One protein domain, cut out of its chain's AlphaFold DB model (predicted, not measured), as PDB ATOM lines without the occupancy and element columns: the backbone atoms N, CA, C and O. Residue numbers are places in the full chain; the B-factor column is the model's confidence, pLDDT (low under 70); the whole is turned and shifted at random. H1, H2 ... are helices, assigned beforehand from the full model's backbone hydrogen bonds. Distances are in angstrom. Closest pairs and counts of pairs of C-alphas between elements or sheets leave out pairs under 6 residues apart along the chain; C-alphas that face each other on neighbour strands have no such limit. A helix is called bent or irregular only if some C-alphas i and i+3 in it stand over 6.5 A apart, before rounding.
ATOM      1  N   ARG A   2     162.482 209.705 108.108       91.00
ATOM      2  CA  ARG A   2     162.961 208.504 108.839       91.00
ATOM      3  C   ARG A   2     164.289 208.663 109.598       91.00
ATOM      4  O   ARG A   2     164.371 208.239 110.744       91.00
ATOM      5  N   ALA A   3     165.281 209.349 109.024       92.38
ATOM      6  CA  ALA A   3     166.577 209.585 109.676       92.38
ATOM      7  C   ALA A   3     166.477 210.324 111.025       92.38
ATOM      8  O   ALA A   3     167.250 210.048 111.935       92.38
ATOM      9  N   ARG A   4     165.492 211.218 111.195       93.00
ATOM     10  CA  ARG A   4     165.277 211.922 112.472       93.00
ATOM     11  C   ARG A   4     164.725 210.989 113.550       93.00
ATOM     12  O   ARG A   4     165.128 211.084 114.703       93.00
ATOM     13  N   LEU A   5     163.831 210.076 113.170       94.50
ATOM     14  CA  LEU A   5     163.310 209.049 114.074       94.50
ATOM     15  C   LEU A   5     164.424 208.077 114.469       94.50
ATOM     16  O   LEU A   5     164.616 207.828 115.656       94.50
ATOM     17  N   ALA A   6     165.212 207.620 113.489       95.50
ATOM     18  CA  ALA A   6     166.377 206.775 113.725       95.50
ATOM     19  C   ALA A   6     167.348 207.433 114.714       95.50
ATOM     20  O   ALA A   6     167.728 206.808 115.697       95.50
ATOM     21  N   GLN A   7     167.673 208.717 114.538       95.38
ATOM     22  CA  GLN A   7     168.547 209.439 115.464       95.38
ATOM     23  C   GLN A   7     168.048 209.363 116.916       95.38
ATOM     24  O   GLN A   7     168.834 209.054 117.814       95.38
ATOM     25  N   VAL A   8     166.756 209.610 117.159       96.75
ATOM     26  CA  VAL A   8     166.167 209.504 118.505       96.75
ATOM     27  C   VAL A   8     166.276 208.071 119.023       96.75
ATOM     28  O   VAL A   8     166.729 207.871 120.147       96.75
ATOM     29  N   VAL A   9     165.921 207.082 118.201       97.44
ATOM     30  CA  VAL A   9     165.961 205.658 118.561       97.44
ATOM     31  C   VAL A   9     167.371 205.216 118.926       97.44
ATOM     32  O   VAL A   9     167.569 204.691 120.016       97.44
ATOM     33  N   PHE A  10     168.368 205.459 118.077       96.81
ATOM     34  CA  PHE A  10     169.759 205.076 118.339       96.81
ATOM     35  C   PHE A  10     170.321 205.771 119.583       96.81
ATOM     36  O   PHE A  10     171.012 205.130 120.379       96.81
ATOM     37  N   THR A  11     169.969 207.043 119.793       95.12
ATOM     38  CA  THR A  11     170.432 207.826 120.946       95.12
ATOM     39  C   THR A  11     169.844 207.323 122.260       95.12
ATOM     40  O   THR A  11     170.571 207.218 123.240       95.12
ATOM     41  N   THR A  12     168.549 207.014 122.319       96.94
ATOM     42  CA  THR A  12     167.910 206.540 123.558       96.94
ATOM     43  C   THR A  12     168.255 205.083 123.847       96.94
ATOM     44  O   THR A  12     168.562 204.738 124.983       96.94
ATOM     45  N   THR A  13     168.292 204.231 122.821       96.62
ATOM     46  CA  THR A  13     168.590 202.793 122.968       96.62
ATOM     47  C   THR A  13     170.072 202.478 123.167       96.62
ATOM     48  O   THR A  13     170.444 201.315 123.284       96.62
ATOM     49  N   ARG A  14     170.943 203.495 123.246       94.00
ATOM     50  CA  ARG A  14     172.332 203.302 123.697       94.00
ATOM     51  C   ARG A  14     172.417 202.890 125.164       94.00
ATOM     52  O   ARG A  14     173.423 202.343 125.605       94.00
ATOM     53  N   PHE A  15     171.393 203.238 125.944       94.00
ATOM     54  CA  PHE A  15     171.297 202.833 127.333       94.00
ATOM     55  C   PHE A  15     170.747 201.408 127.368       94.00
ATOM     56  O   PHE A  15     169.668 201.173 126.826       94.00
ATOM     57  N   PRO A  16     171.432 200.460 128.029       90.62
ATOM     58  CA  PRO A  16     171.082 199.042 127.950       90.62
ATOM     59  C   PRO A  16     169.692 198.717 128.515       90.62
ATOM     60  O   PRO A  16     169.155 197.657 128.221       90.62
ATOM     61  N   SER A  17     169.099 199.614 129.306       96.56
ATOM     62  CA  SER A  17     167.737 199.486 129.829       96.56
ATOM     63  C   SER A  17     166.640 199.935 128.853       96.56
ATOM     64  O   SER A  17     165.462 199.776 129.163       96.56
ATOM     65  N   ILE A  18     166.989 200.544 127.714       97.62
ATOM     66  CA  ILE A  18     166.037 201.067 126.727       97.62
ATOM     67  C   ILE A  18     166.188 200.266 125.434       97.62
ATOM     68  O   ILE A  18     167.215 200.329 124.767       97.62
ATOM     69  N   HIS A  19     165.141 199.537 125.048       95.69
ATOM     70  CA  HIS A  19     165.184 198.655 123.874       95.69
ATOM     71  C   HIS A  19     164.385 199.179 122.676       95.69
ATOM     72  O   HIS A  19     164.697 198.842 121.535       95.69
ATOM     73  N   LYS A  20     163.342 199.977 122.928       97.38
ATOM     74  CA  LYS A  20     162.423 200.514 121.917       97.38
ATOM     75  C   LYS A  20     161.942 201.907 122.313       97.38
ATOM     76  O   LYS A  20     161.973 202.253 123.493       97.38
ATOM     77  N   VAL A  21     161.459 202.675 121.340       97.12
ATOM     78  CA  VAL A  21     160.911 204.025 121.524       97.12
ATOM     79  C   VAL A  21     159.484 204.083 120.996       97.12
ATOM     80  O   VAL A  21     159.243 203.798 119.826       97.12
ATOM     81  N   GLN A  22     158.548 204.492 121.853       96.38
ATOM     82  CA  GLN A  22     157.201 204.886 121.443       96.38
ATOM     83  C   GLN A  22     157.192 206.392 121.170       96.38
ATOM     84  O   GLN A  22     157.617 207.178 122.014       96.38
ATOM     85  N   PHE A  23     156.703 206.789 119.996       94.44
ATOM     86  CA  PHE A  23     156.498 208.197 119.663       94.44
ATOM     87  C   PHE A  23     155.051 208.594 119.946       94.44
ATOM     88  O   PHE A  23     154.112 207.885 119.567       94.44
ATOM     89  N   GLU A  24     154.880 209.740 120.598       94.38
ATOM     90  CA  GLU A  24     153.582 210.283 120.986       94.38
ATOM     91  C   GLU A  24     153.491 211.771 120.649       94.38
ATOM     92  O   GLU A  24     154.493 212.490 120.663       94.38
ATOM     93  N   LEU A  25     152.273 212.227 120.370       91.88
ATOM     94  CA  LEU A  25     151.915 213.634 120.254       91.88
ATOM     95  C   LEU A  25     150.733 213.880 121.192       91.88
ATOM     96  O   LEU A  25     149.748 213.144 121.145       91.88
ATOM     97  N   ASP A  26     150.859 214.859 122.088       93.88
ATOM     98  CA  ASP A  26     149.866 215.153 123.132       93.88
ATOM     99  C   ASP A  26     149.472 213.919 123.976       93.88
ATOM    100  O   ASP A  26     148.305 213.712 124.315       93.88
ATOM    101  N   GLY A  27     150.458 213.064 124.284       94.00
ATOM    102  CA  GLY A  27     150.280 211.839 125.077       94.00
ATOM    103  C   GLY A  27     149.541 210.708 124.355       94.00
ATOM    104  O   GLY A  27     149.068 209.770 124.994       94.00
ATOM    105  N   LYS A  28     149.372 210.808 123.030       92.81
ATOM    106  CA  LYS A  28     148.729 209.779 122.208       92.81
ATOM    107  C   LYS A  28     149.729 209.183 121.218       92.81
ATOM    108  O   LYS A  28     150.432 209.949 120.556       92.81
ATOM    109  N   PRO A  29     149.761 207.847 121.054       92.56
ATOM    110  CA  PRO A  29     150.594 207.196 120.051       92.56
ATOM    111  C   PRO A  29     150.374 207.767 118.653       92.56
ATOM    112  O   PRO A  29     149.247 207.839 118.156       92.56
ATOM    113  N   VAL A  30     151.471 208.146 118.003       91.06
ATOM    114  CA  VAL A  30     151.462 208.547 116.597       91.06
ATOM    115  C   VAL A  30     151.481 207.286 115.744       91.06
ATOM    116  O   VAL A  30     152.386 206.478 115.885       91.06
ATOM    117  N   THR A  31     150.517 207.110 114.842       87.56
ATOM    118  CA  THR A  31     150.459 205.926 113.963       87.56
ATOM    119  C   THR A  31     151.138 206.145 112.611       87.56
ATOM    120  O   THR A  31     151.568 205.176 111.983       87.56
ATOM    121  N   SER A  32     151.283 207.401 112.181       87.25
ATOM    122  CA  SER A  32     152.037 207.800 110.993       87.25
ATOM    123  C   SER A  32     152.772 209.124 111.215       87.25
ATOM    124  O   SER A  32     152.250 210.031 111.864       87.25
ATOM    125  N   PHE A  33     153.993 209.252 110.691       82.00
ATOM    126  CA  PHE A  33     154.817 210.445 110.904       82.00
ATOM    127  C   PHE A  33     155.402 211.013 109.609       82.00
ATOM    128  O   PHE A  33     156.052 210.316 108.825       82.00
ATOM    129  N   GLY A  34     155.219 212.324 109.427       80.19
ATOM    130  CA  GLY A  34     155.664 213.072 108.251       80.19
ATOM    131  C   GLY A  34     154.850 212.785 106.981       80.19
ATOM    132  O   GLY A  34     154.056 211.852 106.923       80.19
ATOM    133  N   GLY A  35     155.079 213.586 105.934       74.75
ATOM    134  CA  GLY A  35     154.398 213.433 104.636       74.75
ATOM    135  C   GLY A  35     154.756 212.150 103.871       74.75
ATOM    136  O   GLY A  35     154.049 211.776 102.947       74.75
ATOM    137  N   GLU A  36     155.827 211.463 104.279       76.12
ATOM    138  CA  GLU A  36     156.251 210.155 103.756       76.12
ATOM    139  C   GLU A  36     155.405 208.991 104.308       76.12
ATOM    140  O   GLU A  36     155.514 207.877 103.808       76.12
ATOM    141  N   GLY A  37     154.585 209.221 105.346       78.25
ATOM    142  CA  GLY A  37     153.723 208.187 105.922       78.25
ATOM    143  C   GLY A  37     154.481 207.093 106.676       78.25
ATOM    144  O   GLY A  37     154.105 205.926 106.599       78.25
ATOM    145  N   VAL A  38     155.546 207.446 107.409       83.75
ATOM    146  CA  VAL A  38     156.314 206.470 108.201       83.75
ATOM    147  C   VAL A  38     155.400 205.844 109.249       83.75
ATOM    148  O   VAL A  38     154.901 206.557 110.117       83.75
ATOM    149  N   VAL A  39     155.176 204.533 109.167       85.88
ATOM    150  CA  VAL A  39     154.289 203.800 110.078       85.88
ATOM    151  C   VAL A  39     154.938 203.692 111.461       85.88
ATOM    152  O   VAL A  39     156.050 203.191 111.581       85.88
ATOM    153  N   LEU A  40     154.234 204.156 112.497       90.00
ATOM    154  CA  LEU A  40     154.675 204.180 113.904       90.00
ATOM    155  C   LEU A  40     153.633 203.558 114.852       90.00
ATOM    156  O   LEU A  40     153.532 203.898 116.026       90.00
ATOM    157  N   ASN A  41     152.838 202.616 114.354       86.69
ATOM    158  CA  ASN A  41     151.767 201.959 115.112       86.69
ATOM    159  C   ASN A  41     152.245 201.030 116.255       86.69
ATOM    160  O   ASN A  41     151.427 200.320 116.835       86.69
ATOM    161  N   HIS A  42     153.540 201.018 116.569       91.12
ATOM    162  CA  HIS A  42     154.158 200.276 117.665       91.12
ATOM    163  C   HIS A  42     155.481 200.950 118.091       91.12
ATOM    164  O   HIS A  42     156.026 201.753 117.326       91.12
ATOM    165  N   PRO A  43     156.041 200.618 119.274       95.81
ATOM    166  CA  PRO A  43     157.376 201.071 119.653       95.81
ATOM    167  C   PRO A  43     158.439 200.523 118.697       95.81
ATOM    168  O   PRO A  43     158.520 199.308 118.501       95.81
ATOM    169  N   VAL A  44     159.291 201.400 118.171       96.12
ATOM    170  CA  VAL A  44     160.325 201.064 117.179       96.12
ATOM    171  C   VAL A  44     161.702 200.878 117.823       96.12
ATOM    172  O   VAL A  44     162.021 201.494 118.842       96.12
ATOM    173  N   ALA A  45     162.525 200.020 117.234       96.38
ATOM    174  CA  ALA A  45     163.875 199.656 117.648       96.38
ATOM    175  C   ALA A  45     164.906 200.022 116.567       96.38
ATOM    176  O   ALA A  45     164.562 200.428 115.461       96.38
ATOM    177  N   ARG A  46     166.198 199.827 116.864       96.19
ATOM    178  CA  ARG A  46     167.289 200.052 115.894       96.19
ATOM    179  C   ARG A  46     167.115 199.249 114.600       96.19
ATOM    180  O   ARG A  46     167.418 199.763 113.534       96.19
ATOM    181  N   ALA A  47     166.593 198.024 114.703       94.88
ATOM    182  CA  ALA A  47     166.388 197.130 113.561       94.88
ATOM    183  C   ALA A  47     165.384 197.683 112.529       94.88
ATOM    184  O   ALA A  47     165.515 197.386 111.348       94.88
ATOM    185  N   ASP A  48     164.441 198.536 112.949       94.94
ATOM    186  CA  ASP A  48     163.468 199.191 112.055       94.94
ATOM    187  C   ASP A  48     164.103 200.304 111.189       94.94
ATOM    188  O   ASP A  48     163.445 200.914 110.338       94.94
ATOM    189  N   PHE A  49     165.386 200.592 111.434       95.31
ATOM    190  CA  PHE A  49     166.184 201.616 110.767       95.31
ATOM    191  C   PHE A  49     167.587 201.103 110.394       95.31
ATOM    192  O   PHE A  49     168.518 201.905 110.305       95.31
ATOM    193  N   GLU A  50     167.768 199.790 110.209       95.31
ATOM    194  CA  GLU A  50     169.075 199.189 109.890       95.31
ATOM    195  C   GLU A  50     169.702 199.809 108.637       95.31
ATOM    196  O   GLU A  50     170.900 200.069 108.611       95.31
ATOM    197  N   GLU A  51     168.899 200.137 107.624       94.19
ATOM    198  CA  GLU A  51     169.377 200.754 106.384       94.19
ATOM    199  C   GLU A  51     169.879 202.197 106.558       94.19
ATOM    200  O   GLU A  51     170.460 202.765 105.635       94.19
ATOM    201  N   LEU A  52     169.616 202.810 107.714       95.12
ATOM    202  CA  LEU A  52     170.089 204.148 108.067       95.12
ATOM    203  C   LEU A  52     171.298 204.105 109.009       95.12
ATOM    204  O   LEU A  52     171.869 205.156 109.304       95.12
ATOM    205  N   ALA A  53     171.668 202.924 109.505       94.81
ATOM    206  CA  ALA A  53     172.835 202.749 110.351       94.81
ATOM    207  C   ALA A  53     174.107 202.638 109.494       94.81
ATOM    208  O   ALA A  53     174.082 201.980 108.452       94.81
TER     209      ALA A  53
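This is residues 2 to 53 of the 153 residues of the protein "Sporulation and spore germination protein" of Streptomyces sp. SLBN-192 (UniProt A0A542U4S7). With little regular structure, the domain is two short helices, H1 and H2, packed at a steep tilt, and a long loop, residues 13 to 45, that runs out from H1 and folds back to H2. Within the loop two small antiparallel pairings form, residues 24 to 25 with 28 to 29 and 32 to 33 with 38 to 39. The printed part has 52 residues, with H1 then H2 and no named strand; it is all helix by class, though named elements hold only 18 residues. It is compact, radius of gyration of the C-alphas 10.8 A, spanning 28 by 25 by 14 A.

H1, residues 2 to 12, touches H2, residues 46 to 52; their closest C-alphas, Ala 6 and Phe 49, are 5.9 A apart. They run opposite ways at a steep tilt of 49 degrees. In H1 every O i to N i+4 pair is within hydrogen-bond range; in H2 1 of 3 is, beside 3 of 4 O i to N i+3 pairs.

H1 measures 15.7 A from C-alpha 2 at (162.961, 208.504, 108.839) to C-alpha 12. H2 measures 9.3 A, ends at C-alpha 52 at (170.089, 204.148, 108.067), and is irregular: C-alphas 48 and 51 are 8.3 A apart.

The two C-alphas farthest apart, Pro 16 and Gly 35, are 32.1 A apart. The link from H1 to H2 is long, 33 residues. The printed part has no cut, and no printed residue is under 70 in pLDDT.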